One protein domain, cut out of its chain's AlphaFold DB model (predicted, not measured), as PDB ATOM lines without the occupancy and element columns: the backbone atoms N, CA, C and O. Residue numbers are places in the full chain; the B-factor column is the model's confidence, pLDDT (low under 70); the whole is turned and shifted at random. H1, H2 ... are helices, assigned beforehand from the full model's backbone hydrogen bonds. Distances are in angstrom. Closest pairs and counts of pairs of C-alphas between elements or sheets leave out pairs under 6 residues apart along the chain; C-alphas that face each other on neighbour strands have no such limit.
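Overview. This is residues 350 to 426 of the 435 residues of the protein "NOT2_3_5 domain-containing protein" of Phytophthora ramorum (UniProt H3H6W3). Two helices, H1 and H3, meet at about a right angle in one half of this domain, and the chain between them makes a long thin loop out to the short helix H2 at the far end and back again. The two sides of that loop, unnamed stretches, pair briefly where residues 373 to 374 lie beside residues 395 to 396, while H2 touches no helix. The printed part has 77 residues with three named helices in the order H1, H2, H3 and no named strand; the class is all helix, though under half of the residues, 38 of 77, are in named elements. The whole is only just extended, close to loose, with a radius of gyration of the C-alphas of 17.4 A and spans of 57 by 27 by 19 A.

Along the chain. Start at Tyr 350 and find C-alpha 354 at (-42.785, 31.553, -33.375), where H1 begins; it takes residues 354 to 363 and is 14.3 A long from first to last C-alpha. Go on through residues 364 to 376, which hold no named element, to H2, residues 377 to 385, 12.4 A long, whose C-alpha 377 is at (-61.371, 13.325, -37.360). Residues 386 to 404 hold no named element either. Then H3, the longest helix, takes residues 405 to 423, 26.6 A from first to last C-alpha, and ends with C-alpha 423 at (-18.479, 28.953, -29.924).

Arrangement. Look first at Ala 360 and Asn 413, the closest residues of H1 and H3: their C-alphas are 5.9 A apart. H1 and H3 touch, with 4 pairs of C-alphas within 8 A, and H3 does so with residues 413 to 417 alone. Their lines stand about perpendicular, at 84 degrees, and their centres are 11.5 A apart. Move out to H2 and you find it apart from H1 and apart from H3. Between these parts, residues 373 to 374 pair with residues 395 to 396, antiparallel. In H1, H2 and H3 every O i to N i+4 pair is within hydrogen-bond range.

Size, cuts and confidence. The two C-alphas farthest apart are those of Val 385, in H2, and Gly 426, at 57.3 A. The printed part has no cut, and both links, H1 to H2 with 13 residues and H2 to H3 with 19, are long. Residues 350 to 358, of which 354 to 358 belong to H1, stand free, and so do residues 421 to 426, of which 421 to 423 belong to H3. The mean pLDDT of the printed part is 84.4; look for values under 70 at residues 350 to 351, residues 386 to 387 and residue 426.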
ATOM      1  N   TYR A 350     -44.083  39.748 -29.284       50.69
ATOM      2  CA  TYR A 350     -44.205  38.838 -28.151       50.69
ATOM      3  C   TYR A 350     -42.816  38.274 -27.831       50.69
ATOM      4  O   TYR A 350     -42.155  37.729 -28.713       50.69
ATOM      5  N   VAL A 351     -42.407  38.344 -26.557       62.22
ATOM      6  CA  VAL A 351     -41.037  38.081 -26.051       62.22
ATOM      7  C   VAL A 351     -40.441  36.721 -26.480       62.22
ATOM      8  O   VAL A 351     -39.234  36.508 -26.393       62.22
ATOM      9  N   ILE A 352     -41.268  35.790 -26.968       73.50
ATOM     10  CA  ILE A 352     -40.857  34.525 -27.590       73.50
ATOM     11  C   ILE A 352     -41.629  34.326 -28.909       73.50
ATOM     12  O   ILE A 352     -42.700  33.720 -28.926       73.50
ATOM     13  N   SER A 353     -41.088  34.823 -30.022       85.06
ATOM     14  CA  SER A 353     -41.688  34.673 -31.360       85.06
ATOM     15  C   SER A 353     -41.821  33.204 -31.805       85.06
ATOM     16  O   SER A 353     -41.121  32.324 -31.299       85.06
ATOM     17  N   LEU A 354     -42.663  32.912 -32.809       83.81
ATOM     18  CA  LEU A 354     -42.785  31.553 -33.375       83.81
ATOM     19  C   LEU A 354     -41.426  30.997 -33.839       83.81
ATOM     20  O   LEU A 354     -41.092  29.856 -33.520       83.81
ATOM     21  N   ALA A 355     -40.603  31.832 -34.481       85.56
ATOM     22  CA  ALA A 355     -39.234  31.492 -34.869       85.56
ATOM     23  C   ALA A 355     -38.349  31.144 -33.655       85.56
ATOM     24  O   ALA A 355     -37.531  30.227 -33.718       85.56
ATOM     25  N   SER A 356     -38.553  31.812 -32.514       85.00
ATOM     26  CA  SER A 356     -37.856  31.501 -31.258       85.00
ATOM     27  C   SER A 356     -38.261  30.133 -30.694       85.00
ATOM     28  O   SER A 356     -37.416  29.430 -30.135       85.00
ATOM     29  N   VAL A 357     -39.528  29.727 -30.867       89.62
ATOM     30  CA  VAL A 357     -40.024  28.384 -30.507       89.62
ATOM     31  C   VAL A 357     -39.485  27.316 -31.466       89.62
ATOM     32  O   VAL A 357     -39.060  26.258 -31.006       89.62
ATOM     33  N   GLN A 358     -39.446  27.592 -32.773       92.00
ATOM     34  CA  GLN A 358     -38.895  26.686 -33.790       92.00
ATOM     35  C   GLN A 358     -37.395  26.439 -33.565       92.00
ATOM     36  O   GLN A 358     -36.995  25.296 -33.352       92.00
ATOM     37  N   ALA A 359     -36.591  27.499 -33.441       89.12
ATOM     38  CA  ALA A 359     -35.161  27.391 -33.142       89.12
ATOM     39  C   ALA A 359     -34.878  26.719 -31.781       89.12
ATOM     40  O   ALA A 359     -33.851  26.065 -31.599       89.12
ATOM     41  N   ALA A 360     -35.782  26.849 -30.799       89.50
ATOM     42  CA  ALA A 360     -35.685  26.103 -29.544       89.50
ATOM     43  C   ALA A 360     -36.000  24.608 -29.720       89.50
ATOM     44  O   ALA A 360     -35.323  23.781 -29.112       89.50
ATOM     45  N   ALA A 361     -36.984  24.254 -30.553       91.12
ATOM     46  CA  ALA A 361     -37.327  22.869 -30.876       91.12
ATOM     47  C   ALA A 361     -36.220  22.161 -31.681       91.12
ATOM     48  O   ALA A 361     -35.957  20.983 -31.447       91.12
ATOM     49  N   GLU A 362     -35.539  22.885 -32.570       91.25
ATOM     50  CA  GLU A 362     -34.365  22.412 -33.317       91.25
ATOM     51  C   GLU A 362     -33.164  22.173 -32.391       91.25
ATOM     52  O   GLU A 362     -32.603  21.079 -32.390       91.25
ATOM     53  N   ARG A 363     -32.818  23.134 -31.515       90.38
ATOM     54  CA  ARG A 363     -31.702  22.990 -30.552       90.38
ATOM     55  C   ARG A 363     -31.832  21.796 -29.598       90.38
ATOM     56  O   ARG A 363     -30.817  21.338 -29.074       90.38
ATOM     57  N   ILE A 364     -33.050  21.311 -29.347       92.25
ATOM     58  CA  ILE A 364     -33.332  20.151 -28.479       92.25
ATOM     59  C   ILE A 364     -33.725  18.885 -29.259       92.25
ATOM     60  O   ILE A 364     -34.086  17.877 -28.643       92.25
ATOM     61  N   HIS A 365     -33.674  18.920 -30.595       89.62
ATOM     62  CA  HIS A 365     -34.037  17.792 -31.450       89.62
ATOM     63  C   HIS A 365     -33.127  16.579 -31.194       89.62
ATOM     64  O   HIS A 365     -31.952  16.728 -30.868       89.62
ATOM     65  N   GLY A 366     -33.683  15.367 -31.281       87.00
ATOM     66  CA  GLY A 366     -32.988  14.104 -30.978       87.00
ATOM     67  C   GLY A 366     -32.656  13.871 -29.494       87.00
ATOM     68  O   GLY A 366     -32.550  12.727 -29.072       87.00
ATOM     69  N   LEU A 367     -32.544  14.934 -28.691       86.19
ATOM     70  CA  LEU A 367     -32.150  14.887 -27.281       86.19
ATOM     71  C   LEU A 367     -33.355  14.907 -26.327       86.19
ATOM     72  O   LEU A 367     -33.373  14.202 -25.322       86.19
ATOM     73  N   ALA A 368     -34.391  15.692 -26.633       87.62
ATOM     74  CA  ALA A 368     -35.624  15.713 -25.852       87.62
ATOM     75  C   ALA A 368     -36.678  14.754 -26.427       87.62
ATOM     76  O   ALA A 368     -37.096  14.895 -27.575       87.62
ATOM     77  N   HIS A 369     -37.197  13.844 -25.592       88.06
ATOM     78  CA  HIS A 369     -38.313  12.962 -25.954       88.06
ATOM     79  C   HIS A 369     -39.504  13.771 -26.494       88.06
ATOM     80  O   HIS A 369     -40.104  14.578 -25.769       88.06
ATOM     81  N   ARG A 370     -39.879  13.544 -27.758       88.00
ATOM     82  CA  ARG A 370     -41.027  14.194 -28.402       88.00
ATOM     83  C   ARG A 370     -42.322  13.599 -27.848       88.00
ATOM     84  O   ARG A 370     -42.606  12.427 -28.060       88.00
ATOM     85  N   THR A 371     -43.107  14.398 -27.127       89.50
ATOM     86  CA  THR A 371     -44.473  13.994 -26.751       89.50
ATOM     87  C   THR A 371     -45.303  13.882 -28.036       89.50
ATOM     88  O   THR A 371     -45.280  14.838 -28.820       89.50
ATOM     89  N   PRO A 372     -46.011  12.767 -28.289       88.44
ATOM     90  CA  PRO A 372     -46.943  12.689 -29.405       88.44
ATOM     91  C   PRO A 372     -48.113  13.655 -29.189       88.44
ATOM     92  O   PRO A 372     -48.526  13.922 -28.061       88.44
ATOM     93  N   VAL A 373     -48.651  14.173 -30.287       90.62
ATOM     94  CA  VAL A 373     -49.864  14.995 -30.310       90.62
ATOM     95  C   VAL A 373     -50.870  14.234 -31.156       90.62
ATOM     96  O   VAL A 373     -50.540  13.847 -32.276       90.62
ATOM     97  N   LEU A 374     -52.057  13.978 -30.611       91.88
ATOM     98  CA  LEU A 374     -53.099  13.227 -31.309       91.88
ATOM     99  C   LEU A 374     -54.062  14.181 -32.025       91.88
ATOM    100  O   LEU A 374     -54.174  15.351 -31.660       91.88
ATOM    101  N   THR A 375     -54.772  13.673 -33.028       91.81
ATOM    102  CA  THR A 375     -55.895  14.350 -33.694       91.81
ATOM    103  C   THR A 375     -57.108  13.417 -33.702       91.81
ATOM    104  O   THR A 375     -56.974  12.221 -33.434       91.81
ATOM    105  N   CYS A 376     -58.306  13.942 -33.963       90.88
ATOM    106  CA  CYS A 376     -59.525  13.132 -33.999       90.88
ATOM    107  C   CYS A 376     -60.493  13.649 -35.067       90.88
ATOM    108  O   CYS A 376     -61.190  14.640 -34.850       90.88
ATOM    109  N   HIS A 377     -60.574  12.934 -36.192       89.06
ATOM    110  CA  HIS A 377     -61.371  13.325 -37.360       89.06
ATOM    111  C   HIS A 377     -62.851  13.585 -37.029       89.06
ATOM    112  O   HIS A 377     -63.467  14.483 -37.600       89.06
ATOM    113  N   ALA A 378     -63.438  12.833 -36.092       88.69
ATOM    114  CA  ALA A 378     -64.826  13.032 -35.672       88.69
ATOM    115  C   ALA A 378     -65.029  14.390 -34.972       88.69
ATOM    116  O   ALA A 378     -65.958  15.121 -35.306       88.69
ATOM    117  N   LEU A 379     -64.125  14.764 -34.059       86.44
ATOM    118  CA  LEU A 379     -64.172  16.059 -33.369       86.44
ATOM    119  C   LEU A 379     -63.833  17.219 -34.316       86.44
ATOM    120  O   LEU A 379     -64.434  18.283 -34.218       86.44
ATOM    121  N   GLU A 380     -62.916  17.004 -35.262       90.44
ATOM    122  CA  GLU A 380     -62.593  17.960 -36.331       90.44
ATOM    123  C   GLU A 380     -63.799  18.213 -37.248       90.44
ATOM    124  O   GLU A 380     -64.080  19.360 -37.593       90.44
ATOM    125  N   SER A 381     -64.564  17.163 -37.571       85.94
ATOM    126  CA  SER A 381     -65.793  17.262 -38.370       85.94
ATOM    127  C   SER A 381     -66.885  18.053 -37.640       85.94
ATOM    128  O   SER A 381     -67.471  18.962 -38.221       85.94
ATOM    129  N   ILE A 382     -67.120  17.764 -36.353       86.50
ATOM    130  CA  ILE A 382     -68.102  18.488 -35.524       86.50
ATOM    131  C   ILE A 382     -67.716  19.972 -35.403       86.50
ATOM    132  O   ILE A 382     -68.523  20.852 -35.694       86.50
ATOM    133  N   ALA A 383     -66.453  20.260 -35.068       81.69
ATOM    134  CA  ALA A 383     -65.961  21.629 -34.918       81.69
ATOM    135  C   ALA A 383     -65.961  22.434 -36.232       81.69
ATOM    136  O   ALA A 383     -65.980  23.668 -36.185       81.69
ATOM    137  N   ALA A 384     -65.929  21.764 -37.391       81.75
ATOM    138  CA  ALA A 384     -66.079  22.399 -38.698       81.75
ATOM    139  C   ALA A 384     -67.544  22.751 -39.012       81.75
ATOM    140  O   ALA A 384     -67.804  23.861 -39.472       81.75
ATOM    141  N   VAL A 385     -68.498  21.858 -38.709       77.31
ATOM    142  CA  VAL A 385     -69.943  22.105 -38.905       77.31
ATOM    143  C   VAL A 385     -70.423  23.312 -38.093       77.31
ATOM    144  O   VAL A 385     -71.148  24.147 -38.618       77.31
ATOM    145  N   GLU A 386     -69.966  23.462 -36.849       68.50
ATOM    146  CA  GLU A 386     -70.325  24.601 -35.986       68.50
ATOM    147  C   GLU A 386     -69.756  25.964 -36.438       68.50
ATOM    148  O   GLU A 386     -70.058  26.982 -35.819       68.50
ATOM    149  N   ASN A 387     -68.852  26.008 -37.428       65.19
ATOM    150  CA  ASN A 387     -68.036  27.200 -37.712       65.19
ATOM    151  C   ASN A 387     -67.764  27.460 -39.207       65.19
ATOM    152  O   ASN A 387     -66.889  28.267 -39.517       65.19
ATOM    153  N   GLU A 388     -68.439  26.748 -40.114       75.19
ATOM    154  CA  GLU A 388     -68.352  26.890 -41.584       75.19
ATOM    155  C   GLU A 388     -66.932  26.795 -42.197       75.19
ATOM    156  O   GLU A 388     -66.724  27.100 -43.371       75.19
ATOM    157  N   ALA A 389     -65.938  26.323 -41.434       74.75
ATOM    158  CA  ALA A 389     -64.538  26.262 -41.848       74.75
ATOM    159  C   ALA A 389     -63.835  25.002 -41.307       74.75
ATOM    160  O   ALA A 389     -64.019  24.651 -40.138       74.75
ATOM    161  N   PRO A 390     -62.983  24.324 -42.105       78.38
ATOM    162  CA  PRO A 390     -62.295  23.110 -41.675       78.38
ATOM    163  C   PRO A 390     -61.262  23.406 -40.577       78.38
ATOM    164  O   PRO A 390     -60.288  24.130 -40.792       78.38
ATOM    165  N   LYS A 391     -61.447  22.807 -39.395       83.31
ATOM    166  CA  LYS A 391     -60.549  22.952 -38.238       83.31
ATOM    167  C   LYS A 391     -59.794  21.654 -37.963       83.31
ATOM    168  O   LYS A 391     -60.398  20.591 -37.883       83.31
ATOM    169  N   ARG A 392     -58.476  21.752 -37.753       88.06
ATOM    170  CA  ARG A 392     -57.627  20.648 -37.273       88.06
ATOM    171  C   ARG A 392     -57.415  20.782 -35.766       88.06
ATOM    172  O   ARG A 392     -57.043  21.859 -35.300       88.06
ATOM    173  N   LEU A 393     -57.655  19.714 -35.010       89.50
ATOM    174  CA  LEU A 393     -57.657  19.713 -33.547       89.50
ATOM    175  C   LEU A 393     -56.499  18.871 -33.011       89.50
ATOM    176  O   LEU A 393     -56.447  17.658 -33.196       89.50
ATOM    177  N   PHE A 394     -55.576  19.537 -32.321       91.62
ATOM    178  CA  PHE A 394     -54.344  18.950 -31.804       91.62
ATOM    179  C   PHE A 394     -54.429  18.739 -30.288       91.62
ATOM    180  O   PHE A 394     -54.403  19.692 -29.510       91.62
ATOM    181  N   PHE A 395     -54.494  17.480 -29.861       88.94
ATOM    182  CA  PHE A 395     -54.648  17.091 -28.462       88.94
ATOM    183  C   PHE A 395     -53.290  16.803 -27.812       88.94
ATOM    184  O   PHE A 395     -52.571  15.874 -28.192       88.94
ATOM    185  N   LYS A 396     -52.941  17.601 -26.793       86.94
ATOM    186  CA  LYS A 396     -51.764  17.388 -25.943       86.94
ATOM    187  C   LYS A 396     -52.096  16.371 -24.850       86.94
ATOM    188  O   LYS A 396     -52.592  16.722 -23.786       86.94
ATOM    189  N   CYS A 397     -51.816  15.102 -25.120       85.69
ATOM    190  CA  CYS A 397     -52.024  14.012 -24.170       85.69
ATOM    191  C   CYS A 397     -50.964  14.059 -23.057       85.69
ATOM    192  O   CYS A 397     -49.857  13.544 -23.221       85.69
ATOM    193  N   GLU A 398     -51.281  14.703 -21.928       82.50
ATOM    194  CA  GLU A 398     -50.344  14.880 -20.803       82.50
ATOM    195  C   GLU A 398     -49.840  13.550 -20.225       82.50
ATOM    196  O   GLU A 398     -48.669  13.435 -19.875       82.50
ATOM    197  N   ASN A 399     -50.677  12.510 -20.237       86.94
ATOM    198  CA  ASN A 399     -50.320  11.142 -19.853       86.94
ATOM    199  C   ASN A 399     -49.225  10.505 -20.737       86.94
ATOM    200  O   ASN A 399     -48.623   9.512 -20.341       86.94
ATOM    201  N   LEU A 400     -48.955  11.062 -21.925       84.94
ATOM    202  CA  LEU A 400     -47.873  10.640 -22.825       84.94
ATOM    203  C   LEU A 400     -46.628  11.544 -22.712       84.94
ATOM    204  O   LEU A 400     -45.632  11.334 -23.411       84.94
ATOM    205  N   GLN A 401     -46.650  12.563 -21.843       89.75
ATOM    206  CA  GLN A 401     -45.496  13.408 -21.550       89.75
ATOM    207  C   GLN A 401     -44.706  12.849 -20.358       89.75
ATOM    208  O   GLN A 401     -45.237  12.666 -19.268       89.75
ATOM    209  N   LYS A 402     -43.394  12.642 -20.535       87.06
ATOM    210  CA  LYS A 402     -42.494  12.288 -19.426       87.06
ATOM    211  C   LYS A 402     -42.515  13.381 -18.343       87.06
ATOM    212  O   LYS A 402     -42.462  14.576 -18.658       87.06
ATOM    213  N   VAL A 403     -42.564  12.972 -17.075       87.56
ATOM    214  CA  VAL A 403     -42.544  13.881 -15.915       87.56
ATOM    215  C   VAL A 403     -41.317  14.799 -15.986       87.56
ATOM    216  O   VAL A 403     -40.245  14.398 -16.432       87.56
ATOM    217  N   GLY A 404     -41.483  16.071 -15.618       85.12
ATOM    218  CA  GLY A 404     -40.396  17.056 -15.645       85.12
ATOM    219  C   GLY A 404     -39.949  17.533 -17.037       85.12
ATOM    220  O   GLY A 404     -39.097  18.418 -17.105       85.12
ATOM    221  N   ALA A 405     -40.535  17.046 -18.142       86.88
ATOM    222  CA  ALA A 405     -40.083  17.369 -19.504       86.88
ATOM    223  C   ALA A 405     -40.002  18.875 -19.821       86.88
ATOM    224  O   ALA A 405     -39.149  19.275 -20.609       86.88
ATOM    225  N   PHE A 406     -40.829  19.730 -19.204       86.88
ATOM    226  CA  PHE A 406     -40.699  21.190 -19.333       86.88
ATOM    227  C   PHE A 406     -39.366  21.717 -18.773       86.88
ATOM    228  O   PHE A 406     -38.692  22.497 -19.445       86.88
ATOM    229  N   LYS A 407     -38.953  21.250 -17.585       89.56
ATOM    230  CA  LYS A 407     -37.677  21.627 -16.948       89.56
ATOM    231  C   LYS A 407     -36.496  21.145 -17.796       89.56
ATOM    232  O   LYS A 407     -35.611  21.936 -18.105       89.56
ATOM    233  N   TYR A 408     -36.541  19.888 -18.251       90.00
ATOM    234  CA  TYR A 408     -35.511  19.301 -19.117       90.00
ATOM    235  C   TYR A 408     -35.366  20.053 -20.451       90.00
ATOM    236  O   TYR A 408     -34.274  20.506 -20.790       90.00
ATOM    237  N   ARG A 409     -36.468  20.250 -21.192       92.88
ATOM    238  CA  ARG A 409     -36.468  20.963 -22.485       92.88
ATOM    239  C   ARG A 409     -35.988  22.412 -22.338       92.88
ATOM    240  O   ARG A 409     -35.222  22.879 -23.175       92.88
ATOM    241  N   GLY A 410     -36.409  23.103 -21.275       90.12
ATOM    242  CA  GLY A 410     -35.991  24.476 -20.979       90.12
ATOM    243  C   GLY A 410     -34.492  24.589 -20.691       90.12
ATOM    244  O   GLY A 410     -33.805  25.372 -21.348       90.12
ATOM    245  N   ALA A 411     -33.978  23.767 -19.771       85.88
ATOM    246  CA  ALA A 411     -32.559  23.737 -19.420       85.88
ATOM    247  C   ALA A 411     -31.678  23.363 -20.624       85.88
ATOM    248  O   ALA A 411     -30.706  24.057 -20.917       85.88
ATOM    249  N   LEU A 412     -32.057  22.327 -21.379       86.75
ATOM    250  CA  LEU A 412     -31.312  21.883 -22.555       86.75
ATOM    251  C   LEU A 412     -31.254  22.960 -23.651       86.75
ATOM    252  O   LEU A 412     -30.186  23.203 -24.211       86.75
ATOM    253  N   ASN A 413     -32.369  23.646 -23.929       91.06
ATOM    254  CA  ASN A 413     -32.399  24.772 -24.867       91.06
ATOM    255  C   ASN A 413     -31.493  25.929 -24.406       91.06
ATOM    256  O   ASN A 413     -30.795  26.514 -25.235       91.06
ATOM    257  N   ALA A 414     -31.476  26.245 -23.106       86.88
ATOM    258  CA  ALA A 414     -30.618  27.290 -22.549       86.88
ATOM    259  C   ALA A 414     -29.125  26.935 -22.663       86.88
ATOM    260  O   ALA A 414     -28.347  27.738 -23.174       86.88
ATOM    261  N   VAL A 415     -28.734  25.712 -22.281       87.00
ATOM    262  CA  VAL A 415     -27.346  25.226 -22.389       87.00
ATOM    263  C   VAL A 415     -26.890  25.172 -23.850       87.00
ATOM    264  O   VAL A 415     -25.816  25.673 -24.174       87.00
ATOM    265  N   LYS A 416     -27.712  24.638 -24.767       85.88
ATOM    266  CA  LYS A 416     -27.387  24.604 -26.204       85.88
ATOM    267  C   LYS A 416     -27.269  26.001 -26.816       85.88
ATOM    268  O   LYS A 416     -26.378  26.213 -27.633       85.88
ATOM    269  N   LYS A 417     -28.118  26.954 -26.411       85.50
ATOM    270  CA  LYS A 417     -28.004  28.361 -26.828       85.50
ATOM    271  C   LYS A 417     -26.690  28.978 -26.330       85.50
ATOM    272  O   LYS A 417     -25.942  29.510 -27.141       85.50
ATOM    273  N   PHE A 418     -26.375  28.833 -25.041       81.88
ATOM    274  CA  PHE A 418     -25.142  29.361 -24.449       81.88
ATOM    275  C   PHE A 418     -23.873  28.790 -25.104       81.88
ATOM    276  O   PHE A 418     -22.954  29.544 -25.411       81.88
ATOM    277  N   LEU A 419     -23.826  27.477 -25.367       81.06
ATOM    278  CA  LEU A 419     -22.681  26.843 -26.033       81.06
ATOM    279  C   LEU A 419     -22.465  27.390 -27.451       81.06
ATOM    280  O   LEU A 419     -21.339  27.737 -27.790       81.06
ATOM    281  N   HIS A 420     -23.531  27.548 -28.239       80.75
ATOM    282  CA  HIS A 420     -23.457  28.131 -29.583       80.75
ATOM    283  C   HIS A 420     -22.991  29.600 -29.550       80.75
ATOM    284  O   HIS A 420     -22.135  30.010 -30.329       80.75
ATOM    285  N   GLU A 421     -23.484  30.394 -28.593       80.31
ATOM    286  CA  GLU A 421     -23.018  31.771 -28.374       80.31
ATOM    287  C   GLU A 421     -21.567  31.839 -27.863       80.31
ATOM    288  O   GLU A 421     -20.897  32.851 -28.059       80.31
ATOM    289  N   LYS A 422     -21.067  30.809 -27.169       75.94
ATOM    290  CA  LYS A 422     -19.667  30.711 -26.715       75.94
ATOM    291  C   LYS A 422     -18.734  30.313 -27.864       75.94
ATOM    292  O   LYS A 422     -17.663  30.893 -28.015       75.94
ATOM    293  N   GLU A 423     -19.173  29.383 -28.707       75.94
ATOM    294  CA  GLU A 423     -18.479  28.953 -29.924       75.94
ATOM    295  C   GLU A 423     -18.323  30.116 -30.917       75.94
ATOM    296  O   GLU A 423     -17.215  30.383 -31.379       75.94
ATOM    297  N   GLN A 424     -19.381  30.911 -31.123       72.62
ATOM    298  CA  GLN A 424     -19.331  32.162 -31.898       72.62
ATOM    299  C   GLN A 424     -18.403  33.241 -31.306       72.62
ATOM    300  O   GLN A 424     -17.983  34.142 -32.030       72.62
ATOM    301  N   ARG A 425     -18.057  33.158 -30.013       75.81
ATOM    302  CA  ARG A 425     -17.072  34.032 -29.343       75.81
ATOM    303  C   ARG A 425     -15.652  33.448 -29.305       75.81
ATOM    304  O   ARG A 425     -14.746  34.103 -28.804       75.81
ATOM    305  N   GLY A 426     -15.435  32.242 -29.838       64.56
ATOM    306  CA  GLY A 426     -14.113  31.612 -29.945       64.56
ATOM    307  C   GLY A 426     -13.524  31.067 -28.634       64.56
ATOM    308  O   GLY A 426     -12.383  30.603 -28.622       64.56
TER     309      GLY A 426